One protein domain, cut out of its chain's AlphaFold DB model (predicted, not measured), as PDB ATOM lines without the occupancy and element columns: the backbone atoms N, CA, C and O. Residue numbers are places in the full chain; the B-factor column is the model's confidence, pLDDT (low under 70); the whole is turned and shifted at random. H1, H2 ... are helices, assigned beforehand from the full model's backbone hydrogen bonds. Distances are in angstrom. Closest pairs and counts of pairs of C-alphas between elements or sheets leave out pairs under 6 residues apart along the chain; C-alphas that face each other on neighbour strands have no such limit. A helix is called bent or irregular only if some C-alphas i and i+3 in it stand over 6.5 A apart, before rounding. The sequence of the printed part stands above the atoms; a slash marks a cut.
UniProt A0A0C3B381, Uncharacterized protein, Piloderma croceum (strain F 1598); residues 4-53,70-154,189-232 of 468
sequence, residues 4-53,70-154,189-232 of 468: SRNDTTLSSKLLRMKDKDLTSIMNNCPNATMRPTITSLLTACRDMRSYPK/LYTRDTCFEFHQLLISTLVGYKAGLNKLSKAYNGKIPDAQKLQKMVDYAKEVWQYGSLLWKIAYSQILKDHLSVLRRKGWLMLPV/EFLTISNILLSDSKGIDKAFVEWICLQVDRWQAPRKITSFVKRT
ATOM      1  N   SER A   4      14.523  44.241   0.870       65.56
ATOM      2  CA  SER A   4      14.908  45.654   1.031       65.56
ATOM      3  C   SER A   4      13.735  46.639   0.839       65.56
ATOM      4  O   SER A   4      13.630  47.669   1.514       65.56
ATOM      5  N   ARG A   5      12.759  46.298  -0.019       78.06
ATOM      6  CA  ARG A   5      11.564  47.129  -0.230       78.06
ATOM      7  C   ARG A   5      10.687  47.197   1.021       78.06
ATOM      8  O   ARG A   5      10.051  48.226   1.256       78.06
ATOM      9  N   ASN A   6      10.641  46.132   1.816       85.00
ATOM     10  CA  ASN A   6       9.760  46.052   2.977       85.00
ATOM     11  C   ASN A   6      10.295  46.879   4.149       85.00
ATOM     12  O   ASN A   6       9.510  47.600   4.763       85.00
ATOM     13  N   ASP A   7      11.610  46.915   4.352       90.62
ATOM     14  CA  ASP A   7      12.277  47.771   5.345       90.62
ATOM     15  C   ASP A   7      12.034  49.256   5.091       90.62
ATOM     16  O   ASP A   7      11.676  50.013   5.996       90.62
ATOM     17  N   THR A   8      12.099  49.662   3.822       90.88
ATOM     18  CA  THR A   8      11.744  51.027   3.415       90.88
ATOM     19  C   THR A   8      10.273  51.336   3.726       90.88
ATOM     20  O   THR A   8       9.926  52.454   4.134       90.88
ATOM     21  N   THR A   9       9.374  50.354   3.554       91.50
ATOM     22  CA  THR A   9       7.947  50.535   3.867       91.50
ATOM     23  C   THR A   9       7.675  50.583   5.368       91.50
ATOM     24  O   THR A   9       6.827  51.377   5.788       91.50
ATOM     25  N   LEU A  10       8.390  49.782   6.166       94.69
ATOM     26  CA  LEU A  10       8.339  49.794   7.625       94.69
ATOM     27  C   LEU A  10       8.840  51.138   8.149       94.69
ATOM     28  O   LEU A  10       8.076  51.846   8.802       94.69
ATOM     29  N   SER A  11      10.039  51.554   7.738       95.25
ATOM     30  CA  SER A  11      10.628  52.855   8.081       95.25
ATOM     31  C   SER A  11       9.681  53.998   7.745       95.25
ATOM     32  O   SER A  11       9.395  54.874   8.558       95.25
ATOM     33  N   SER A  12       9.087  53.952   6.551       94.56
ATOM     34  CA  SER A  12       8.137  54.978   6.138       94.56
ATOM     35  C   SER A  12       6.835  54.983   6.925       94.56
ATOM     36  O   SER A  12       6.205  56.036   7.020       94.56
ATOM     37  N   LYS A  13       6.404  53.836   7.453       94.88
ATOM     38  CA  LYS A  13       5.237  53.751   8.330       94.88
ATOM     39  C   LYS A  13       5.563  54.312   9.707       94.88
ATOM     40  O   LYS A  13       4.772  55.125  10.172       94.88
ATOM     41  N   LEU A  14       6.694  53.929  10.296       96.06
ATOM     42  CA  LEU A  14       7.128  54.409  11.610       96.06
ATOM     43  C   LEU A  14       7.269  55.934  11.617       96.06
ATOM     44  O   LEU A  14       6.644  56.598  12.431       96.06
ATOM     45  N   LEU A  15       7.930  56.508  10.607       96.38
ATOM     46  CA  LEU A  15       8.092  57.964  10.473       96.38
ATOM     47  C   LEU A  15       6.791  58.742  10.206       96.38
ATOM     48  O   LEU A  15       6.789  59.966  10.272       96.38
ATOM     49  N   ARG A  16       5.701  58.068   9.817       95.81
ATOM     50  CA  ARG A  16       4.386  58.696   9.571       95.81
ATOM     51  C   ARG A  16       3.411  58.508  10.728       95.81
ATOM     52  O   ARG A  16       2.313  59.061  10.674       95.81
ATOM     53  N   MET A  17       3.742  57.668  11.704       95.62
ATOM     54  CA  MET A  17       2.906  57.487  12.883       95.62
ATOM     55  C   MET A  17       3.036  58.713  13.778       95.62
ATOM     56  O   MET A  17       4.118  59.275  13.905       95.62
ATOM     57  N   LYS A  18       1.918  59.150  14.361       95.19
ATOM     58  CA  LYS A  18       1.952  60.225  15.354       95.19
ATOM     59  C   LYS A  18       2.588  59.677  16.625       95.19
ATOM     60  O   LYS A  18       2.341  58.518  16.959       95.19
ATOM     61  N   ASP A  19       3.297  60.518  17.372       93.44
ATOM     62  CA  ASP A  19       3.943  60.103  18.625       93.44
ATOM     63  C   ASP A  19       2.950  59.439  19.581       93.44
ATOM     64  O   ASP A  19       3.229  58.381  20.124       93.44
ATOM     65  N   LYS A  20       1.723  59.969  19.682       93.88
ATOM     66  CA  LYS A  20       0.651  59.360  20.486       93.88
ATOM     67  C   LYS A  20       0.292  57.928  20.065       93.88
ATOM     68  O   LYS A  20       0.013  57.097  20.922       93.88
ATOM     69  N   ASP A  21       0.297  57.637  18.761       93.38
ATOM     70  CA  ASP A  21      -0.065  56.318  18.237       93.38
ATOM     71  C   ASP A  21       1.064  55.331  18.540       93.38
ATOM     72  O   ASP A  21       0.817  54.190  18.910       93.38
ATOM     73  N   LEU A  22       2.310  55.787  18.409       93.50
ATOM     74  CA  LEU A  22       3.496  55.003  18.712       93.50
ATOM     75  C   LEU A  22       3.613  54.721  20.215       93.50
ATOM     76  O   LEU A  22       3.776  53.568  20.596       93.50
ATOM     77  N   THR A  23       3.427  55.734  21.062       92.62
ATOM     78  CA  THR A  23       3.354  55.581  22.521       92.62
ATOM     79  C   THR A  23       2.248  54.607  22.916       92.62
ATOM     80  O   THR A  23       2.483  53.720  23.729       92.62
ATOM     81  N   SER A  24       1.064  54.701  22.298       92.69
ATOM     82  CA  SER A  24      -0.024  53.748  22.544       92.69
ATOM     83  C   SER A  24       0.366  52.311  22.198       92.69
ATOM     84  O   SER A  24      -0.066  51.400  22.894       92.69
ATOM     85  N   ILE A  25       1.161  52.093  21.145       93.56
ATOM     86  CA  ILE A  25       1.660  50.756  20.807       93.56
ATOM     87  C   ILE A  25       2.669  50.301  21.858       93.56
ATOM     88  O   ILE A  25       2.483  49.226  22.421       93.56
ATOM     89  N   MET A  26       3.680  51.121  22.161       93.94
ATOM     90  CA  MET A  26       4.745  50.777  23.112       93.94
ATOM     91  C   MET A  26       4.217  50.511  24.528       93.94
ATOM     92  O   MET A  26       4.766  49.669  25.232       93.94
ATOM     93  N   ASN A  27       3.104  51.138  24.918       91.69
ATOM     94  CA  ASN A  27       2.430  50.879  26.193       91.69
ATOM     95  C   ASN A  27       1.898  49.441  26.343       91.69
ATOM     96  O   ASN A  27       1.597  49.039  27.460       91.69
ATOM     97  N   ASN A  28       1.805  48.655  25.263       91.00
ATOM     98  CA  ASN A  28       1.476  47.226  25.345       91.00
ATOM     99  C   ASN A  28       2.691  46.346  25.695       91.00
ATOM    100  O   ASN A  28       2.561  45.124  25.733       91.00
ATOM    101  N   CYS A  29       3.887  46.919  25.876       89.44
ATOM    102  CA  CYS A  29       5.046  46.152  26.326       89.44
ATOM    103  C   CYS A  29       4.794  45.644  27.760       89.44
ATOM    104  O   CYS A  29       4.546  46.474  28.635       89.44
ATOM    105  N   PRO A  30       4.900  44.330  28.040       85.19
ATOM    106  CA  PRO A  30       4.617  43.779  29.371       85.19
ATOM    107  C   PRO A  30       5.490  44.358  30.493       85.19
ATOM    108  O   PRO A  30       5.089  44.369  31.651       85.19
ATOM    109  N   ASN A  31       6.686  44.855  30.167       82.19
ATOM    110  CA  ASN A  31       7.607  45.398  31.157       82.19
ATOM    111  C   ASN A  31       7.474  46.927  31.286       82.19
ATOM    112  O   ASN A  31       8.117  47.680  30.556       82.19
ATOM    113  N   ALA A  32       6.665  47.381  32.250       61.53
ATOM    114  CA  ALA A  32       6.379  48.799  32.497       61.53
ATOM    115  C   ALA A  32       7.605  49.632  32.924       61.53
ATOM    116  O   ALA A  32       7.610  50.849  32.726       61.53
ATOM    117  N   THR A  33       8.644  48.994  33.479       71.44
ATOM    118  CA  THR A  33       9.892  49.676  33.878       71.44
ATOM    119  C   THR A  33      10.741  50.092  32.681       71.44
ATOM    120  O   THR A  33      11.588  50.976  32.780       71.44
ATOM    121  N   MET A  34      10.461  49.510  31.519       64.50
ATOM    122  CA  MET A  34      11.111  49.826  30.264       64.50
ATOM    123  C   MET A  34      10.077  50.497  29.372       64.50
ATOM    124  O   MET A  34       9.438  49.846  28.552       64.50
ATOM    125  N   ARG A  35       9.894  51.813  29.542       64.31
ATOM    126  CA  ARG A  35       9.270  52.669  28.520       64.31
ATOM    127  C   ARG A  35      10.364  53.199  27.596       64.31
ATOM    128  O   ARG A  35      10.830  54.322  27.788       64.31
ATOM    129  N   PRO A  36      10.833  52.402  26.626       63.47
ATOM    130  CA  PRO A  36      11.823  52.863  25.675       63.47
ATOM    131  C   PRO A  36      11.231  53.989  24.835       63.47
ATOM    132  O   PRO A  36      10.078  53.951  24.395       63.47
ATOM    133  N   THR A  37      12.060  54.977  24.546       84.31
ATOM    134  CA  THR A  37      11.853  55.762  23.335       84.31
ATOM    135  C   THR A  37      12.413  54.935  22.178       84.31
ATOM    136  O   THR A  37      13.474  54.340  22.329       84.31
ATOM    137  N   ILE A  38      11.728  54.853  21.032       93.56
ATOM    138  CA  ILE A  38      12.289  54.179  19.842       93.56
ATOM    139  C   ILE A  38      13.171  55.140  19.022       93.56
ATOM    140  O   ILE A  38      13.059  55.249  17.798       93.56
ATOM    141  N   THR A  39      13.979  55.938  19.721       95.38
ATOM    142  CA  THR A  39      14.708  57.074  19.149       95.38
ATOM    143  C   THR A  39      15.790  56.611  18.180       95.38
ATOM    144  O   THR A  39      15.919  57.187  17.093       95.38
ATOM    145  N   SER A  40      16.529  55.559  18.528       95.69
ATOM    146  CA  SER A  40      17.609  55.013  17.700       95.69
ATOM    147  C   SER A  40      17.041  54.386  16.427       95.69
ATOM    148  O   SER A  40      17.523  54.655  15.328       95.69
ATOM    149  N   LEU A  41      15.943  53.639  16.543       95.88
ATOM    150  CA  LEU A  41      15.231  53.027  15.428       95.88
ATOM    151  C   LEU A  41      14.622  54.089  14.507       95.88
ATOM    152  O   LEU A  41      14.730  53.970  13.286       95.88
ATOM    153  N   LEU A  42      14.015  55.150  15.051       96.25
ATOM    154  CA  LEU A  42      13.508  56.266  14.244       96.25
ATOM    155  C   LEU A  42      14.636  57.018  13.537       96.25
ATOM    156  O   LEU A  42      14.447  57.443  12.398       96.25
ATOM    157  N   THR A  43      15.795  57.166  14.176       96.06
ATOM    158  CA  THR A  43      16.988  57.768  13.563       96.06
ATOM    159  C   THR A  43      17.485  56.905  12.406       96.06
ATOM    160  O   THR A  43      17.519  57.392  11.278       96.06
ATOM    161  N   ALA A  44      17.657  55.598  12.620       94.88
ATOM    162  CA  ALA A  44      18.001  54.650  11.561       94.88
ATOM    163  C   ALA A  44      16.977  54.651  10.407       94.88
ATOM    164  O   ALA A  44      17.346  54.567   9.236       94.88
ATOM    165  N   CYS A  45      15.679  54.817  10.698       94.88
ATOM    166  CA  CYS A  45      14.639  54.962   9.673       94.88
ATOM    167  C   CYS A  45      14.795  56.244   8.834       94.88
ATOM    168  O   CYS A  45      14.444  56.241   7.647       94.88
ATOM    169  N   ARG A  46      15.251  57.354   9.434       95.38
ATOM    170  CA  ARG A  46      15.534  58.611   8.714       95.38
ATOM    171  C   ARG A  46      16.781  58.458   7.856       95.38
ATOM    172  O   ARG A  46      16.728  58.815   6.681       95.38
ATOM    173  N   ASP A  47      17.827  57.852   8.403       92.81
ATOM    174  CA  ASP A  47      19.078  57.603   7.688       92.81
ATOM    175  C   ASP A  47      18.842  56.673   6.499       92.81
ATOM    176  O   ASP A  47      19.263  56.968   5.388       92.81
ATOM    177  N   MET A  48      18.035  55.619   6.658       90.75
ATOM    178  CA  MET A  48      17.630  54.755   5.543       90.75
ATOM    179  C   MET A  48      17.025  55.540   4.361       90.75
ATOM    180  O   MET A  48      17.206  55.147   3.209       90.75
ATOM    181  N   ARG A  49      16.312  56.648   4.613       88.44
ATOM    182  CA  ARG A  49      15.731  57.485   3.548       88.44
ATOM    183  C   ARG A  49      16.742  58.388   2.853       88.44
ATOM    184  O   ARG A  49      16.451  58.811   1.735       88.44
ATOM    185  N   SER A  50      17.859  58.720   3.499       87.75
ATOM    186  CA  SER A  50      18.911  59.541   2.897       87.75
ATOM    187  C   SER A  50      19.853  58.723   2.010       87.75
ATOM    188  O   SER A  50      20.541  59.309   1.174       87.75
ATOM    189  N   TYR A  51      19.848  57.386   2.113       83.19
ATOM    190  CA  TYR A  51      20.651  56.539   1.232       83.19
ATOM    191  C   TYR A  51      20.234  56.676  -0.243       83.19
ATOM    192  O   TYR A  51      19.036  56.677  -0.556       83.19
ATOM    193  N   PRO A  52      21.211  56.706  -1.173       79.12
ATOM    194  CA  PRO A  52      20.938  56.664  -2.602       79.12
ATOM    195  C   PRO A  52      20.075  55.452  -2.948       79.12
ATOM    196  O   PRO A  52      20.254  54.360  -2.387       79.12
ATOM    197  N   LYS A  53      19.149  55.630  -3.898       79.12
ATOM    198  CA  LYS A  53      18.321  54.524  -4.396       79.12
ATOM    199  C   LYS A  53      19.229  53.381  -4.874       79.12
ATOM    200  O   LYS A  53      20.300  53.664  -5.405       79.12
ATOM    201  N   LEU A  70      19.104  49.086   9.127       89.62
ATOM    202  CA  LEU A  70      18.137  49.296  10.209       89.62
ATOM    203  C   LEU A  70      18.426  48.477  11.458       89.62
ATOM    204  O   LEU A  70      17.988  48.888  12.530       89.62
ATOM    205  N   TYR A  71      19.080  47.322  11.338       94.31
ATOM    206  CA  TYR A  71      19.287  46.418  12.466       94.31
ATOM    207  C   TYR A  71      20.735  46.463  12.951       94.31
ATOM    208  O   TYR A  71      21.620  45.793  12.421       94.31
ATOM    209  N   THR A  72      20.972  47.275  13.976       94.31
ATOM    210  CA  THR A  72      22.264  47.466  14.636       94.31
ATOM    211  C   THR A  72      22.155  47.083  16.109       94.31
ATOM    212  O   THR A  72      21.081  46.740  16.611       94.31
ATOM    213  N   ARG A  73      23.275  47.149  16.835       93.00
ATOM    214  CA  ARG A  73      23.283  46.957  18.290       93.00
ATOM    215  C   ARG A  73      22.343  47.944  18.995       93.00
ATOM    216  O   ARG A  73      21.629  47.532  19.904       93.00
ATOM    217  N   ASP A  74      22.300  49.186  18.522       93.25
ATOM    218  CA  ASP A  74      21.529  50.269  19.142       93.25
ATOM    219  C   ASP A  74      20.030  50.158  18.836       93.25
ATOM    220  O   ASP A  74      19.191  50.459  19.680       93.25
ATOM    221  N   THR A  75      19.664  49.665  17.648       95.44
ATOM    222  CA  THR A  75      18.252  49.493  17.271       95.44
ATOM    223  C   THR A  75      17.675  48.142  17.683       95.44
ATOM    224  O   THR A  75      16.454  47.987  17.705       95.44
ATOM    225  N   CYS A  76      18.518  47.160  18.024       95.06
ATOM    226  CA  CYS A  76      18.096  45.794  18.326       95.06
ATOM    227  C   CYS A  76      17.056  45.735  19.446       95.06
ATOM    228  O   CYS A  76      16.028  45.068  19.308       95.06
ATOM    229  N   PHE A  77      17.331  46.421  20.551       93.75
ATOM    230  CA  PHE A  77      16.467  46.397  21.724       93.75
ATOM    231  C   PHE A  77      15.151  47.150  21.481       93.75
ATOM    232  O   PHE A  77      14.075  46.610  21.731       93.75
ATOM    233  N   GLU A  78      15.223  48.344  20.888       95.44
ATOM    234  CA  GLU A  78      14.036  49.126  20.524       95.44
ATOM    235  C   GLU A  78      13.141  48.377  19.519       95.44
ATOM    236  O   GLU A  78      11.914  48.396  19.634       95.44
ATOM    237  N   PHE A  79      13.740  47.670  18.553       96.44
ATOM    238  CA  PHE A  79      13.005  46.823  17.616       96.44
ATOM    239  C   PHE A  79      12.340  45.635  18.313       96.44
ATOM    240  O   PHE A  79      11.179  45.343  18.025       96.44
ATOM    241  N   HIS A  80      13.040  44.970  19.237       95.62
ATOM    242  CA  HIS A  80      12.464  43.883  20.025       95.62
ATOM    243  C   HIS A  80      11.204  44.354  20.761       95.62
ATOM    244  O   HIS A  80      10.147  43.734  20.654       95.62
ATOM    245  N   GLN A  81      11.279  45.503  21.432       94.31
ATOM    246  CA  GLN A  81      10.138  46.073  22.147       94.31
ATOM    247  C   GLN A  81       9.002  46.445  21.193       94.31
ATOM    248  O   GLN A  81       7.857  46.087  21.452       94.31
ATOM    249  N   LEU A  82       9.303  47.071  20.049       96.12
ATOM    250  CA  LEU A  82       8.303  47.360  19.019       96.12
ATOM    251  C   LEU A  82       7.587  46.086  18.542       96.12
ATOM    252  O   LEU A  82       6.362  46.091  18.397       96.12
ATOM    253  N   LEU A  83       8.330  45.002  18.296       96.44
ATOM    254  CA  LEU A  83       7.786  43.712  17.870       96.44
ATOM    255  C   LEU A  83       6.848  43.128  18.935       96.44
ATOM    256  O   LEU A  83       5.693  42.833  18.620       96.44
ATOM    257  N   ILE A  84       7.311  43.011  20.182       94.88
ATOM    258  CA  ILE A  84       6.525  42.449  21.290       94.88
ATOM    259  C   ILE A  84       5.284  43.300  21.566       94.88
ATOM    260  O   ILE A  84       4.173  42.773  21.575       94.88
ATOM    261  N   SER A  85       5.434  44.619  21.694       95.00
ATOM    262  CA  SER A  85       4.316  45.550  21.873       95.00
ATOM    263  C   SER A  85       3.275  45.439  20.759       95.00
ATOM    264  O   SER A  85       2.071  45.465  21.023       95.00
ATOM    265  N   THR A  86       3.715  45.286  19.507       96.44
ATOM    266  CA  THR A  86       2.799  45.130  18.369       96.44
ATOM    267  C   THR A  86       2.063  43.791  18.420       96.44
ATOM    268  O   THR A  86       0.859  43.766  18.171       96.44
ATOM    269  N   LEU A  87       2.746  42.690  18.752       95.31
ATOM    270  CA  LEU A  87       2.138  41.360  18.887       95.31
ATOM    271  C   LEU A  87       1.116  41.311  20.032       95.31
ATOM    272  O   LEU A  87       0.000  40.826  19.835       95.31
ATOM    273  N   VAL A  88       1.464  41.856  21.201       94.50
ATOM    274  CA  VAL A  88       0.573  41.921  22.372       94.50
ATOM    275  C   VAL A  88      -0.649  42.788  22.070       94.50
ATOM    276  O   VAL A  88      -1.778  42.340  22.270       94.50
ATOM    277  N   GLY A  89      -0.445  43.984  21.509       95.44
ATOM    278  CA  GLY A  89      -1.542  44.865  21.103       95.44
ATOM    279  C   GLY A  89      -2.450  44.227  20.047       95.44
ATOM    280  O   GLY A  89      -3.675  44.320  20.138       95.44
ATOM    281  N   TYR A  90      -1.873  43.499  19.084       95.50
ATOM    282  CA  TYR A  90      -2.635  42.755  18.079       95.50
ATOM    283  C   TYR A  90      -3.508  41.663  18.709       95.50
ATOM    284  O   TYR A  90      -4.707  41.612  18.428       95.50
ATOM    285  N   LYS A  91      -2.943  40.838  19.603       94.12
ATOM    286  CA  LYS A  91      -3.683  39.806  20.351       94.12
ATOM    287  C   LYS A  91      -4.820  40.421  21.170       94.12
ATOM    288  O   LYS A  91      -5.953  39.951  21.093       94.12
ATOM    289  N   ALA A  92      -4.544  41.493  21.914       94.75
ATOM    290  CA  ALA A  92      -5.549  42.182  22.719       94.75
ATOM    291  C   ALA A  92      -6.698  42.732  21.857       94.75
ATOM    292  O   ALA A  92      -7.869  42.531  22.185       94.75
ATOM    293  N   GLY A  93      -6.380  43.358  20.720       94.38
ATOM    294  CA  GLY A  93      -7.377  43.832  19.760       94.38
ATOM    295  C   GLY A  93      -8.243  42.698  19.203       94.38
ATOM    296  O   GLY A  93      -9.467  42.830  19.153       94.38
ATOM    297  N   LEU A  94      -7.633  41.568  18.821       93.00
ATOM    298  CA  LEU A  94      -8.362  40.396  18.322       93.00
ATOM    299  C   LEU A  94      -9.303  39.824  19.385       93.00
ATOM    300  O   LEU A  94     -10.453  39.522  19.074       93.00
ATOM    301  N   ASN A  95      -8.857  39.749  20.639       92.19
ATOM    302  CA  ASN A  95      -9.688  39.292  21.751       92.19
ATOM    303  C   ASN A  95     -10.897  40.211  21.971       92.19
ATOM    304  O   ASN A  95     -12.016  39.721  22.107       92.19
ATOM    305  N   LYS A  96     -10.705  41.539  21.952       94.44
ATOM    306  CA  LYS A  96     -11.812  42.510  22.050       94.44
ATOM    307  C   LYS A  96     -12.805  42.347  20.900       94.44
ATOM    308  O   LYS A  96     -14.014  42.326  21.130       94.44
ATOM    309  N   LEU A  97     -12.302  42.207  19.671       92.81
ATOM    310  CA  LEU A  97     -13.135  42.033  18.483       92.81
ATOM    311  C   LEU A  97     -13.920  40.715  18.524       92.81
ATOM    312  O   LEU A  97     -15.114  40.723  18.245       92.81
ATOM    313  N   SER A  98     -13.275  39.617  18.923       90.31
ATOM    314  CA  SER A  98     -13.899  38.299  19.083       90.31
ATOM    315  C   SER A  98     -15.009  38.322  20.140       90.31
ATOM    316  O   SER A  98     -16.149  37.964  19.847       90.31
ATOM    317  N   LYS A  99     -14.726  38.872  21.332       90.38
ATOM    318  CA  LYS A  99     -15.729  39.066  22.398       90.38
ATOM    319  C   LYS A  99     -16.922  39.900  21.912       90.38
ATOM    320  O   LYS A  99     -18.067  39.582  22.214       90.38
ATOM    321  N   ALA A 100     -16.670  40.957  21.137       89.75
ATOM    322  CA  ALA A 100     -17.738  41.783  20.580       89.75
ATOM    323  C   ALA A 100     -18.563  41.046  19.510       89.75
ATOM    324  O   ALA A 100     -19.782  41.213  19.466       89.75
ATOM    325  N   TYR A 101     -17.919  40.223  18.679       86.31
ATOM    326  CA  TYR A 101     -18.567  39.447  17.623       86.31
ATOM    327  C   TYR A 101     -19.478  38.344  18.179       86.31
ATOM    328  O   TYR A 101     -20.610  38.216  17.722       86.31
ATOM    329  N   ASN A 102     -19.034  37.617  19.208       86.19
ATOM    330  CA  ASN A 102     -19.759  36.462  19.756       86.19
ATOM    331  C   ASN A 102     -20.988  36.816  20.616       86.19
ATOM    332  O   ASN A 102     -21.738  35.931  21.012       86.19
ATOM    333  N   GLY A 103     -21.228  38.091  20.935       81.62
ATOM    334  CA  GLY A 103     -22.441  38.468  21.672       81.62
ATOM    335  C   GLY A 103     -23.701  38.521  20.786       81.62
ATOM    336  O   GLY A 103     -23.595  38.659  19.572       81.62
ATOM    337  N   LYS A 104     -24.890  38.585  21.411       84.56
ATOM    338  CA  LYS A 104     -26.219  38.771  20.770       84.56
ATOM    339  C   LYS A 104     -26.264  39.908  19.722       84.56
ATOM    340  O   LYS A 104     -25.417  40.806  19.753       84.56
ATOM    341  N   ILE A 105     -27.264  39.865  18.825       75.19
ATOM    342  CA  ILE A 105     -27.474  40.784  17.681       75.19
ATOM    343  C   ILE A 105     -27.047  42.221  18.031       75.19
ATOM    344  O   ILE A 105     -27.561  42.783  19.000       75.19
ATOM    345  N   PRO A 106     -26.100  42.818  17.285       76.31
ATOM    346  CA  PRO A 106     -25.568  44.120  17.641       76.31
ATOM    347  C   PRO A 106     -26.576  45.240  17.414       76.31
ATOM    348  O   PRO A 106     -27.057  45.449  16.302       76.31
ATOM    349  N   ASP A 107     -26.837  46.005  18.474       89.12
ATOM    350  CA  ASP A 107     -27.383  47.350  18.344       89.12
ATOM    351  C   ASP A 107     -26.348  48.299  17.698       89.12
ATOM    352  O   ASP A 107     -25.180  47.952  17.470       89.12
ATOM    353  N   ALA A 108     -26.771  49.526  17.393       90.44
ATOM    354  CA  ALA A 108     -25.909  50.517  16.751       90.44
ATOM    355  C   ALA A 108     -24.648  50.854  17.575       90.44
ATOM    356  O   ALA A 108     -23.588  51.110  16.998       90.44
ATOM    357  N   GLN A 109     -24.726  50.832  18.911       90.56
ATOM    358  CA  GLN A 109     -23.580  51.123  19.777       90.56
ATOM    359  C   GLN A 109     -22.574  49.974  19.766       90.56
ATOM    360  O   GLN A 109     -21.365  50.200  19.684       90.56
ATOM    361  N   LYS A 110     -23.057  48.732  19.809       89.50
ATOM    362  CA  LYS A 110     -22.229  47.535  19.713       89.50
ATOM    363  C   LYS A 110     -21.546  47.456  18.351       89.50
ATOM    364  O   LYS A 110     -20.351  47.172  18.301       89.50
ATOM    365  N   LEU A 111     -22.253  47.795  17.272       90.19
ATOM    366  CA  LEU A 111     -21.657  47.896  15.939       90.19
ATOM    367  C   LEU A 111     -20.539  48.948  15.901       90.19
ATOM    368  O   LEU A 111     -19.460  48.675  15.377       90.19
ATOM    369  N   GLN A 112     -20.753  50.122  16.500       91.62
ATOM    370  CA  GLN A 112     -19.720  51.156  16.577       91.62
ATOM    371  C   GLN A 112     -18.493  50.682  17.378       91.62
ATOM    372  O   GLN A 112     -17.365  50.838  16.912       91.62
ATOM    373  N   LYS A 113     -18.695  50.011  18.521       92.81
ATOM    374  CA  LYS A 113     -17.603  49.386  19.293       92.81
ATOM    375  C   LYS A 113     -16.840  48.346  18.470       92.81
ATOM    376  O   LYS A 113     -15.613  48.346  18.483       92.81
ATOM    377  N   MET A 114     -17.539  47.496  17.713       91.62
ATOM    378  CA  MET A 114     -16.904  46.533  16.804       91.62
ATOM    379  C   MET A 114     -16.057  47.231  15.739       91.62
ATOM    380  O   MET A 114     -14.946  46.786  15.459       91.62
ATOM    381  N   VAL A 115     -16.546  48.336  15.169       90.56
ATOM    382  CA  VAL A 115     -15.782  49.153  14.216       90.56
ATOM    383  C   VAL A 115     -14.516  49.710  14.867       90.56
ATOM    384  O   VAL A 115     -13.455  49.690  14.245       90.56
ATOM    385  N   ASP A 116     -14.593  50.179  16.108       93.19
ATOM    386  CA  ASP A 116     -13.435  50.732  16.809       93.19
ATOM    387  C   ASP A 116     -12.412  49.649  17.191       93.19
ATOM    388  O   ASP A 116     -11.216  49.838  16.952       93.19
ATOM    389  N   TYR A 117     -12.852  48.463  17.625       94.75
ATOM    390  CA  TYR A 117     -11.965  47.306  17.809       94.75
ATOM    391  C   TYR A 117     -11.354  46.827  16.489       94.75
ATOM    392  O   TYR A 117     -10.168  46.509  16.431       94.75
ATOM    393  N   ALA A 118     -12.114  46.834  15.392       91.12
ATOM    394  CA  ALA A 118     -11.584  46.502  14.074       91.12
ATOM    395  C   ALA A 118     -10.527  47.518  13.606       91.12
ATOM    396  O   ALA A 118      -9.533  47.122  12.993       91.12
ATOM    397  N   LYS A 119     -10.684  48.815  13.919       90.38
ATOM    398  CA  LYS A 119      -9.649  49.835  13.669       90.38
ATOM    399  C   LYS A 119      -8.388  49.571  14.490       90.38
ATOM    400  O   LYS A 119      -7.292  49.706  13.947       90.38
ATOM    401  N   GLU A 120      -8.536  49.184  15.757       93.38
ATOM    402  CA  GLU A 120      -7.424  48.813  16.641       93.38
ATOM    403  C   GLU A 120      -6.658  47.606  16.071       93.38
ATOM    404  O   GLU A 120      -5.454  47.689  15.810       93.38
ATOM    405  N   VAL A 121      -7.372  46.524  15.746       93.06
ATOM    406  CA  VAL A 121      -6.819  45.329  15.089       93.06
ATOM    407  C   VAL A 121      -6.126  45.690  13.773       93.06
ATOM    408  O   VAL A 121      -5.009  45.240  13.516       93.06
ATOM    409  N   TRP A 122      -6.742  46.540  12.948       90.94
ATOM    410  CA  TRP A 122      -6.158  47.008  11.691       90.94
ATOM    411  C   TRP A 122      -4.867  47.804  11.906       90.94
ATOM    412  O   TRP A 122      -3.914  47.655  11.136       90.94
ATOM    413  N   GLN A 123      -4.810  48.658  12.928       91.81
ATOM    414  CA  GLN A 123      -3.625  49.453  13.239       91.81
ATOM    415  C   GLN A 123      -2.432  48.553  13.578       91.81
ATOM    416  O   GLN A 123      -1.379  48.698  12.942       91.81
ATOM    417  N   TYR A 124      -2.613  47.610  14.506       94.94
ATOM    418  CA  TYR A 124      -1.571  46.655  14.888       94.94
ATOM    419  C   TYR A 124      -1.239  45.694  13.746       94.94
ATOM    420  O   TYR A 124      -0.076  45.578  13.372       94.94
ATOM    421  N   GLY A 125      -2.245  45.093  13.105       92.50
ATOM    422  CA  GLY A 125      -2.059  44.167  11.986       92.50
ATOM    423  C   GLY A 125      -1.342  44.811  10.796       92.50
ATOM    424  O   GLY A 125      -0.456  44.209  10.192       92.50
ATOM    425  N   SER A 126      -1.629  46.082  10.489       90.75
ATOM    426  CA  SER A 126      -0.934  46.820   9.428       90.75
ATOM    427  C   SER A 126       0.538  47.081   9.751       90.75
ATOM    428  O   SER A 126       1.360  47.125   8.826       90.75
ATOM    429  N   LEU A 127       0.876  47.333  11.019       94.69
ATOM    430  CA  LEU A 127       2.263  47.491  11.460       94.69
ATOM    431  C   LEU A 127       2.977  46.137  11.472       94.69
ATOM    432  O   LEU A 127       4.015  46.013  10.823       94.69
ATOM    433  N   LEU A 128       2.371  45.125  12.097       95.25
ATOM    434  CA  LEU A 128       2.893  43.766  12.177       95.25
ATOM    435  C   LEU A 128       3.151  43.185  10.790       95.25
ATOM    436  O   LEU A 128       4.206  42.617  10.573       95.25
ATOM    437  N   TRP A 129       2.278  43.431   9.811       92.31
ATOM    438  CA  TRP A 129       2.518  43.039   8.420       92.31
ATOM    439  C   TRP A 129       3.820  43.616   7.855       92.31
ATOM    440  O   TRP A 129       4.549  42.935   7.145       92.31
ATOM    441  N   LYS A 130       4.144  44.880   8.155       93.12
ATOM    442  CA  LYS A 130       5.396  45.480   7.663       93.12
ATOM    443  C   LYS A 130       6.606  44.887   8.372       93.12
ATOM    444  O   LYS A 130       7.634  44.740   7.729       93.12
ATOM    445  N   ILE A 131       6.461  44.541   9.651       95.56
ATOM    446  CA  ILE A 131       7.493  43.863  10.439       95.56
ATOM    447  C   ILE A 131       7.705  42.430   9.928       95.56
ATOM    448  O   ILE A 131       8.831  42.066   9.614       95.56
ATOM    449  N   ALA A 132       6.636  41.652   9.751       94.19
ATOM    450  CA  ALA A 132       6.645  40.264   9.281       94.19
ATOM    451  C   ALA A 132       7.451  40.081   7.989       94.19
ATOM    452  O   ALA A 132       8.248  39.160   7.844       94.19
ATOM    453  N   TYR A 133       7.275  41.022   7.065       92.06
ATOM    454  CA  TYR A 133       7.903  40.995   5.753       92.06
ATOM    455  C   TYR A 133       9.245  41.745   5.682       92.06
ATOM    456  O   TYR A 133       9.836  41.824   4.602       92.06
ATOM    457  N   SER A 134       9.727  42.302   6.793       93.81
ATOM    458  CA  SER A 134      10.975  43.072   6.862       93.81
ATOM    459  C   SER A 134      12.220  42.184   6.990       93.81
ATOM    460  O   SER A 134      12.156  41.059   7.488       93.81
ATOM    461  N   GLN A 135      13.368  42.696   6.552       93.50
ATOM    462  CA  GLN A 135      14.674  42.092   6.799       93.50
ATOM    463  C   GLN A 135      15.079  42.246   8.271       93.50
ATOM    464  O   GLN A 135      15.591  41.290   8.844       93.50
ATOM    465  N   ILE A 136      14.747  43.376   8.915       95.56
ATOM    466  CA  ILE A 136      15.032  43.597  10.346       95.56
ATOM    467  C   ILE A 136      14.448  42.497  11.252       95.56
ATOM    468  O   ILE A 136      15.112  42.069  12.193       95.56
ATOM    469  N   LEU A 137      13.258  41.959  10.946       96.12
ATOM    470  CA  LEU A 137      12.707  40.815  11.687       96.12
ATOM    471  C   LEU A 137      13.566  39.552  11.532       96.12
ATOM    472  O   LEU A 137      13.806  38.849  12.511       96.12
ATOM    473  N   LYS A 138      14.028  39.258  10.313       94.75
ATOM    474  CA  LYS A 138      14.859  38.077  10.035       94.75
ATOM    475  C   LYS A 138      16.202  38.172  10.744       94.75
ATOM    476  O   LYS A 138      16.638  37.198  11.356       94.75
ATOM    477  N   ASP A 139      16.823  39.346  10.695       94.56
ATOM    478  CA  ASP A 139      18.098  39.601  11.360       94.56
ATOM    479  C   ASP A 139      17.940  39.470  12.883       94.56
ATOM    480  O   ASP A 139      18.760  38.819  13.538       94.56
ATOM    481  N   HIS A 140      16.834  39.984  13.434       96.50
ATOM    482  CA  HIS A 140      16.504  39.848  14.851       96.50
ATOM    483  C   HIS A 140      16.318  38.394  15.287       96.50
ATOM    484  O   HIS A 140      16.983  37.943  16.221       96.50
ATOM    485  N   LEU A 141      15.473  37.628  14.592       96.19
ATOM    486  CA  LEU A 141      15.231  36.218  14.917       96.19
ATOM    487  C   LEU A 141      16.499  35.367  14.750       96.19
ATOM    488  O   LEU A 141      16.740  34.461  15.547       96.19
ATOM    489  N   SER A 142      17.358  35.696  13.779       94.12
ATOM    490  CA  SER A 142      18.668  35.057  13.621       94.12
ATOM    491  C   SER A 142      19.597  35.328  14.811       94.12
ATOM    492  O   SER A 142      20.280  34.414  15.280       94.12
ATOM    493  N   VAL A 143      19.620  36.559  15.341       94.88
ATOM    494  CA  VAL A 143      20.365  36.884  16.571       94.88
ATOM    495  C   VAL A 143      19.814  36.108  17.765       94.88
ATOM    496  O   VAL A 143      20.605  35.472  18.461       94.88
ATOM    497  N   LEU A 144      18.493  36.095  17.971       95.56
ATOM    498  CA  LEU A 144      17.874  35.350  19.075       95.56
ATOM    499  C   LEU A 144      18.192  33.852  18.996       95.56
ATOM    500  O   LEU A 144      18.603  33.263  19.993       95.56
ATOM    501  N   ARG A 145      18.094  33.248  17.804       94.06
ATOM    502  CA  ARG A 145      18.473  31.846  17.582       94.06
ATOM    503  C   ARG A 145      19.942  31.596  17.916       94.06
ATOM    504  O   ARG A 145      20.238  30.674  18.665       94.06
ATOM    505  N   ARG A 146      20.868  32.408  17.387       93.56
ATOM    506  CA  ARG A 146      22.315  32.247  17.646       93.56
ATOM    507  C   ARG A 146      22.677  32.385  19.123       93.56
ATOM    508  O   ARG A 146      23.694  31.850  19.545       93.56
ATOM    509  N   LYS A 147      21.873  33.119  19.893       94.88
ATOM    510  CA  LYS A 147      22.032  33.282  21.342       94.88
ATOM    511  C   LYS A 147      21.297  32.222  22.170       94.88
ATOM    512  O   LYS A 147      21.401  32.264  23.387       94.88
ATOM    513  N   GLY A 148      20.567  31.298  21.538       92.88
ATOM    514  CA  GLY A 148      19.747  30.307  22.243       92.88
ATOM    515  C   GLY A 148      18.514  30.902  22.932       92.88
ATOM    516  O   GLY A 148      17.920  30.259  23.785       92.88
ATOM    517  N   TRP A 149      18.121  32.131  22.583       94.31
ATOM    518  CA  TRP A 149      16.970  32.828  23.173       94.31
ATOM    519  C   TRP A 149      15.674  32.621  22.392       94.31
ATOM    520  O   TRP A 149      14.607  33.031  22.842       94.31
ATOM    521  N   LEU A 150      15.755  32.018  21.205       92.31
ATOM    522  CA  LEU A 150      14.581  31.626  20.441       92.31
ATOM    523  C   LEU A 150      14.267  30.165  20.758       92.31
ATOM    524  O   LEU A 150      14.976  29.272  20.300       92.31
ATOM    525  N   MET A 151      13.220  29.943  21.549       86.88
ATOM    526  CA  MET A 151      12.723  28.616  21.912       86.88
ATOM    527  C   MET A 151      11.334  28.402  21.322       86.88
ATOM    528  O   MET A 151      10.590  29.361  21.103       86.88
ATOM    529  N   LEU A 152      10.984  27.144  21.043       81.19
ATOM    530  CA  LEU A 152       9.620  26.824  20.642       81.19
ATOM    531  C   LEU A 152       8.683  27.075  21.820       81.19
ATOM    532  O   LEU A 152       9.069  26.785  22.955       81.19
ATOM    533  N   PRO A 153       7.462  27.581  21.575       71.38
ATOM    534  CA  PRO A 153       6.436  27.571  22.599       71.38
ATOM    535  C   PRO A 153       6.214  26.112  22.998       71.38
ATOM    536  O   PRO A 153       5.667  25.324  22.224       71.38
ATOM    537  N   VAL A 154       6.687  25.731  24.180       70.88
ATOM    538  CA  VAL A 154       6.274  24.475  24.790       70.88
ATOM    539  C   VAL A 154       4.827  24.712  25.188       70.88
ATOM    540  O   VAL A 154       4.534  25.698  25.864       70.88
ATOM    541  N   GLU A 189      -2.612  24.477   9.031       61.56
ATOM    542  CA  GLU A 189      -1.547  25.430   8.714       61.56
ATOM    543  C   GLU A 189      -0.542  25.572   9.880       61.56
ATOM    544  O   GLU A 189       0.671  25.603   9.666       61.56
ATOM    545  N   PHE A 190      -1.020  25.549  11.130       65.00
ATOM    546  CA  PHE A 190      -0.194  25.511  12.339       65.00
ATOM    547  C   PHE A 190       0.540  24.172  12.493       65.00
ATOM    548  O   PHE A 190       1.734  24.158  12.808       65.00
ATOM    549  N   LEU A 191      -0.138  23.053  12.213       65.75
ATOM    550  CA  LEU A 191       0.482  21.721  12.211       65.75
ATOM    551  C   LEU A 191       1.553  21.607  11.127       65.75
ATOM    552  O   LEU A 191       2.612  21.046  11.372       65.75
ATOM    553  N   THR A 192       1.330  22.200   9.957       67.19
ATOM    554  CA  THR A 192       2.305  22.227   8.861       67.19
ATOM    555  C   THR A 192       3.582  22.950   9.278       67.19
ATOM    556  O   THR A 192       4.675  22.428   9.069       67.19
ATOM    557  N   ILE A 193       3.470  24.115   9.922       66.06
ATOM    558  CA  ILE A 193       4.648  24.848  10.415       66.06
ATOM    559  C   ILE A 193       5.323  24.082  11.566       66.06
ATOM    560  O   ILE A 193       6.549  24.030  11.642       66.06
ATOM    561  N   SER A 194       4.540  23.406  12.409       68.31
ATOM    562  CA  SER A 194       5.063  22.522  13.461       68.31
ATOM    563  C   SER A 194       5.801  21.305  12.885       68.31
ATOM    564  O   SER A 194       6.856  20.925  13.377       68.31
ATOM    565  N   ASN A 195       5.319  20.731  11.784       66.81
ATOM    566  CA  ASN A 195       5.981  19.630  11.086       66.81
ATOM    567  C   ASN A 195       7.247  20.098  10.358       66.81
ATOM    568  O   ASN A 195       8.236  19.372  10.321       66.81
ATOM    569  N   ILE A 196       7.254  21.329   9.834       66.06
ATOM    570  CA  ILE A 196       8.463  21.964   9.293       66.06
ATOM    571  C   ILE A 196       9.546  22.073  10.375       66.06
ATOM    572  O   ILE A 196      10.714  21.851  10.068       66.06
ATOM    573  N   LEU A 197       9.170  22.372  11.619       65.19
ATOM    574  CA  LEU A 197      10.088  22.419  12.761       65.19
ATOM    575  C   LEU A 197      10.638  21.042  13.151       65.19
ATOM    576  O   LEU A 197      11.780  20.957  13.589       65.19
ATOM    577  N   LEU A 198       9.843  19.981  12.984       64.25
ATOM    578  CA  LEU A 198      10.276  18.599  13.213       64.25
ATOM    579  C   LEU A 198      11.174  18.075  12.084       64.25
ATOM    580  O   LEU A 198      11.999  17.192  12.304       64.25
ATOM    581  N   SER A 199      11.035  18.619  10.873       64.00
ATOM    582  CA  SER A 199      11.971  18.356   9.787       64.00
ATOM    583  C   SER A 199      13.224  19.212   9.985       64.00
ATOM    584  O   SER A 199      13.226  20.398   9.666       64.00
ATOM    585  N   ASP A 200      14.297  18.597  10.480       60.50
ATOM    586  CA  ASP A 200      15.605  19.152  10.902       60.50
ATOM    587  C   ASP A 200      16.302  20.143   9.920       60.50
ATOM    588  O   ASP A 200      17.364  20.703  10.175       60.50
ATOM    589  N   SER A 201      15.703  20.395   8.755       56.25
ATOM    590  CA  SER A 201      16.220  21.218   7.661       56.25
ATOM    591  C   SER A 201      15.916  22.722   7.758       56.25
ATOM    592  O   SER A 201      16.605  23.530   7.120       56.25
ATOM    593  N   LYS A 202      14.896  23.153   8.518       67.50
ATOM    594  CA  LYS A 202      14.541  24.580   8.634       67.50
ATOM    595  C   LYS A 202      14.717  25.075  10.067       67.50
ATOM    596  O   LYS A 202      13.937  24.754  10.948       67.50
ATOM    597  N   GLY A 203      15.725  25.925  10.279       86.62
ATOM    598  CA  GLY A 203      15.968  26.545  11.582       86.62
ATOM    599  C   GLY A 203      14.742  27.279  12.148       86.62
ATOM    600  O   GLY A 203      13.976  27.895  11.406       86.62
ATOM    601  N   ILE A 204      14.601  27.235  13.475       89.25
ATOM    602  CA  ILE A 204      13.487  27.801  14.257       89.25
ATOM    603  C   ILE A 204      13.158  29.269  13.937       89.25
ATOM    604  O   ILE A 204      11.997  29.665  13.936       89.25
ATOM    605  N   ASP A 205      14.152  30.078  13.570       91.56
ATOM    606  CA  ASP A 205      13.961  31.465  13.136       91.56
ATOM    607  C   ASP A 205      13.063  31.581  11.897       91.56
ATOM    608  O   ASP A 205      12.227  32.482  11.828       91.56
ATOM    609  N   LYS A 206      13.173  30.648  10.942       90.06
ATOM    610  CA  LYS A 206      12.299  30.613   9.760       90.06
ATOM    611  C   LYS A 206      10.856  30.292  10.136       90.06
ATOM    612  O   LYS A 206       9.957  30.933   9.604       90.06
ATOM    613  N   ALA A 207      10.638  29.365  11.068       86.88
ATOM    614  CA  ALA A 207       9.294  29.018  11.527       86.88
ATOM    615  C   ALA A 207       8.608  30.198  12.228       86.88
ATOM    616  O   ALA A 207       7.447  30.476  11.954       86.88
ATOM    617  N   PHE A 208       9.335  30.962  13.053       91.12
ATOM    618  CA  PHE A 208       8.796  32.188  13.651       91.12
ATOM    619  C   PHE A 208       8.438  33.247  12.600       91.12
ATOM    620  O   PHE A 208       7.398  33.893  12.724       91.12
ATOM    621  N   VAL A 209       9.248  33.415  11.546       92.25
ATOM    622  CA  VAL A 209       8.883  34.290  10.416       92.25
ATOM    623  C   VAL A 209       7.605  33.793   9.745       92.25
ATOM    624  O   VAL A 209       6.692  34.587   9.536       92.25
ATOM    625  N   GLU A 210       7.522  32.499   9.426       87.75
ATOM    626  CA  GLU A 210       6.345  31.891   8.792       87.75
ATOM    627  C   GLU A 210       5.090  32.052   9.673       87.75
ATOM    628  O   GLU A 210       4.055  32.490   9.172       87.75
ATOM    629  N   TRP A 211       5.188  31.837  10.990       88.06
ATOM    630  CA  TRP A 211       4.094  32.074  11.938       88.06
ATOM    631  C   TRP A 211       3.659  33.536  11.990       88.06
ATOM    632  O   TRP A 211       2.464  33.822  11.917       88.06
ATOM    633  N   ILE A 212       4.595  34.480  12.101       91.62
ATOM    634  CA  ILE A 212       4.251  35.907  12.154       91.62
ATOM    635  C   ILE A 212       3.623  36.350  10.825       91.62
ATOM    636  O   ILE A 212       2.632  37.082  10.849       91.62
ATOM    637  N   CYS A 213       4.145  35.891   9.682       89.19
ATOM    638  CA  CYS A 213       3.555  36.132   8.361       89.19
ATOM    639  C   CYS A 213       2.132  35.579   8.274       89.19
ATOM    640  O   CYS A 213       1.221  36.309   7.886       89.19
ATOM    641  N   LEU A 214       1.910  34.349   8.738       85.00
ATOM    642  CA  LEU A 214       0.594  33.722   8.742       85.00
ATOM    643  C   LEU A 214      -0.452  34.562   9.494       85.00
ATOM    644  O   LEU A 214      -1.566  34.768   9.001       85.00
ATOM    645  N   GLN A 215      -0.082  35.125  10.650       85.56
ATOM    646  CA  GLN A 215      -0.974  35.982  11.443       85.56
ATOM    647  C   GLN A 215      -1.421  37.249  10.702       85.56
ATOM    648  O   GLN A 215      -2.474  37.816  11.013       85.56
ATOM    649  N   VAL A 216      -0.628  37.713   9.734       87.12
ATOM    650  CA  VAL A 216      -0.855  38.982   9.032       87.12
ATOM    651  C   VAL A 216      -1.160  38.845   7.548       87.12
ATOM    652  O   VAL A 216      -1.530  39.836   6.915       87.12
ATOM    653  N   ASP A 217      -1.073  37.646   6.986       79.75
ATOM    654  CA  ASP A 217      -1.336  37.409   5.568       79.75
ATOM    655  C   ASP A 217      -2.786  37.655   5.190       79.75
ATOM    656  O   ASP A 217      -3.069  38.189   4.115       79.75
ATOM    657  N   ARG A 218      -3.706  37.450   6.134       73.50
ATOM    658  CA  ARG A 218      -5.112  37.835   5.967       73.50
ATOM    659  C   ARG A 218      -5.277  39.336   5.663       73.50
ATOM    660  O   ARG A 218      -6.236  39.714   4.992       73.50
ATOM    661  N   TRP A 219      -4.325  40.200   6.045       72.56
ATOM    662  CA  TRP A 219      -4.337  41.636   5.718       72.56
ATOM    663  C   TRP A 219      -3.874  41.965   4.297       72.56
ATOM    664  O   TRP A 219      -4.076  43.099   3.842       72.56
ATOM    665  N   GLN A 220      -3.288  41.013   3.565       67.75
ATOM    666  CA  GLN A 220      -2.903  41.233   2.173       67.75
ATOM    667  C   GLN A 220      -4.119  41.545   1.302       67.75
ATOM    668  O   GLN A 220      -4.063  42.489   0.516       67.75
ATOM    669  N   ALA A 221      -5.236  40.833   1.476       65.94
ATOM    670  CA  ALA A 221      -6.441  41.076   0.681       65.94
ATOM    671  C   ALA A 221      -7.055  42.463   0.907       65.94
ATOM    672  O   ALA A 221      -7.169  43.207  -0.070       65.94
ATOM    673  N   PRO A 222      -7.366  42.894   2.146       67.94
ATOM    674  CA  PRO A 222      -7.838  44.252   2.394       67.94
ATOM    675  C   PRO A 222      -6.880  45.319   1.851       67.94
ATOM    676  O   PRO A 222      -7.315  46.358   1.355       67.94
ATOM    677  N   ARG A 223      -5.563  45.078   1.881       69.81
ATOM    678  CA  ARG A 223      -4.581  45.994   1.286       69.81
ATOM    679  C   ARG A 223      -4.598  45.996  -0.232       69.81
ATOM    680  O   ARG A 223      -4.547  47.083  -0.799       69.81
ATOM    681  N   LYS A 224      -4.669  44.833  -0.886       67.38
ATOM    682  CA  LYS A 224      -4.825  44.737  -2.344       67.38
ATOM    683  C   LYS A 224      -6.081  45.527  -2.743       67.38
ATOM    684  O   LYS A 224      -5.946  46.506  -3.476       67.38
ATOM    685  N   ILE A 225      -7.229  45.242  -2.120       67.06
ATOM    686  CA  ILE A 225      -8.512  45.934  -2.348       67.06
ATOM    687  C   ILE A 225      -8.380  47.451  -2.139       67.06
ATOM    688  O   ILE A 225      -8.629  48.232  -3.053       67.06
ATOM    689  N   THR A 226      -7.920  47.899  -0.969       67.00
ATOM    690  CA  THR A 226      -7.805  49.341  -0.674       67.00
ATOM    691  C   THR A 226      -6.750  50.051  -1.524       67.00
ATOM    692  O   THR A 226      -6.869  51.250  -1.773       67.00
ATOM    693  N   SER A 227      -5.711  49.352  -1.987       65.56
ATOM    694  CA  SER A 227      -4.712  49.926  -2.892       65.56
ATOM    695  C   SER A 227      -5.266  50.158  -4.294       65.56
ATOM    696  O   SER A 227      -4.928  51.178  -4.892       65.56
ATOM    697  N   PHE A 228      -6.150  49.277  -4.780       65.81
ATOM    698  CA  PHE A 228      -6.902  49.505  -6.013       65.81
ATOM    699  C   PHE A 228      -7.757  50.765  -5.880       65.81
ATOM    700  O   PHE A 228      -7.598  51.679  -6.683       65.81
ATOM    701  N   VAL A 229      -8.531  50.878  -4.793       64.75
ATOM    702  CA  VAL A 229      -9.375  52.055  -4.505       64.75
ATOM    703  C   VAL A 229      -8.573  53.364  -4.469       64.75
ATOM    704  O   VAL A 229      -9.057  54.399  -4.910       64.75
ATOM    705  N   LYS A 230      -7.338  53.342  -3.948       65.56
ATOM    706  CA  LYS A 230      -6.493  54.545  -3.811       65.56
ATOM    707  C   LYS A 230      -5.799  54.990  -5.097       65.56
ATOM    708  O   LYS A 230      -5.412  56.153  -5.186       65.56
ATOM    709  N   ARG A 231      -5.526  54.077  -6.032       65.69
ATOM    710  CA  ARG A 231      -4.754  54.384  -7.254       65.69
ATOM    711  C   ARG A 231      -5.582  55.110  -8.291       65.69
ATOM    712  O   ARG A 231      -5.054  55.895  -9.072       65.69
ATOM    713  N   THR A 232      -6.869  54.845  -8.301       55.12
ATOM    714  CA  THR A 232      -7.789  55.479  -9.213       55.12
ATOM    715  C   THR A 232      -8.339  56.739  -8.549       55.12
ATOM    716  O   THR A 232      -8.790  56.701  -7.407       55.12
TER     717      THR A 232
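This is residues 4 to 53, 70 to 154 and 189 to 232 of the 468 residues of an uncharacterized protein of Piloderma croceum (strain F 1598) (UniProt A0A0C3B381). A long helical hairpin, H4 and H5, makes the longest axis, and shorter helices gather on two sides of it toward the end away from its turn: H1, H2 and H3 on one side, H6 and H8 on the other, with H7 folded against the far side of H8. H2 meets H4 end-on, about perpendicular to it, with its last residue, Met 26, closest to H4, and residues 224 to 232, of which 224 to 231 belong to H9, stick out as a free arm. The printed part has 179 residues with nine named helices, H1 to H9 in order along the chain, and no named strand; the class is all helix. It is compact, with a radius of gyration of the C-alphas of 17.7 A and spans of 51 by 43 by 43 A.

H1, residues 4 to 14, is close to but not clearly touching H2, residues 19 to 26; their closest C-alphas are those of Leu 14 and Leu 22, 8.0 A apart. H1 touches H3, residues 39 to 50, at a steep tilt of 54 degrees, opposite ways, closest at the C-alphas of Ser 11 and Cys 45, 4.8 A apart. H2 and H3 are apart. H4, residues 73 to 101, touches H2 with residues 81 to 89 alone, about perpendicular at 83 degrees, closest at the C-alphas of Met 26 and Ser 85, 5.4 A apart. H3 touches H4 with residues 40 to 44 alone, about perpendicular at 78 degrees; the closest C-alphas are those of Leu 41 and Thr 75, 5.0 A apart. H5, residues 108 to 132, forms a helical hairpin with H4, opposite ways at a shallow tilt of 28 degrees; they touch with 27 pairs of C-alphas within 8 A, the closest being those of Gly 93 and Val 121, 4.9 A apart. H5 touches H1 with residues 127 to 131 alone, at a steep tilt of 43 degrees, closest at the C-alphas of Leu 10 and Lys 130, 5.2 A apart. H6, residues 135 to 146, and H1 touch only at their ends, where the closest C-alphas, those of Asp 7 and Gln 135, are 6.3 A apart. H7, residues 189 to 198, and H8, residues 204 to 217, form a second helical hairpin, at a shallow tilt of 8 degrees; their closest C-alphas are those of Ile 193 and Ala 207, 6.3 A apart. H8 touches H6 with residues 204 to 209 alone, closest at the C-alphas of Leu 141 and Asp 205, 5.2 A apart. H5 touches H8 with residues 125 to 132 alone, opposite ways at a tilt of 36 degrees, only just steep, closest at the C-alphas of Ala 132 and Cys 213, 5.2 A apart. H9, residues 220 to 231, touches no helix, and H8 and H9 meet only through their link. Every O i to N i+4 pair is within hydrogen-bond range in H1, H2, H6, H7 and H9; the counts are 7 of 8 in H3, 23 of 25 in H4, 20 of 21 in H5 and 9 of 10 in H8.

H1 begins at C-alpha 4, at (14.908, 45.654, 1.031), and measures 15.8 A from first to last C-alpha; H2 measures 10.4 A and H3 17.0 A. H4 runs 42.5 A from C-alpha 73, at (23.283, 46.957, 18.290), and is irregular, but only just: C-alphas 74 and 77 are 6.9 A apart. H5 measures 34.9 A, H6 16.5 A, H7 14.4 A and H8 19.7 A. H9 measures 16.3 A and ends at C-alpha 231, at (-4.754, 54.384, -7.254).

The two C-alphas farthest apart, those of Pro 52 and Lys 104, are 55.6 A apart. Residues 54 to 69 are not printed, with 15.5 A between C-alphas 53 and 70; residues 155 to 188 are not printed, with 17.9 A between C-alphas 154 and 189. The link from H2 to H3, residues 27 to 38, is long. The mean pLDDT of the printed part is 86.4; residues 4, 32, 34 to 36, 189 to 202 and 220 to 232 are under 70.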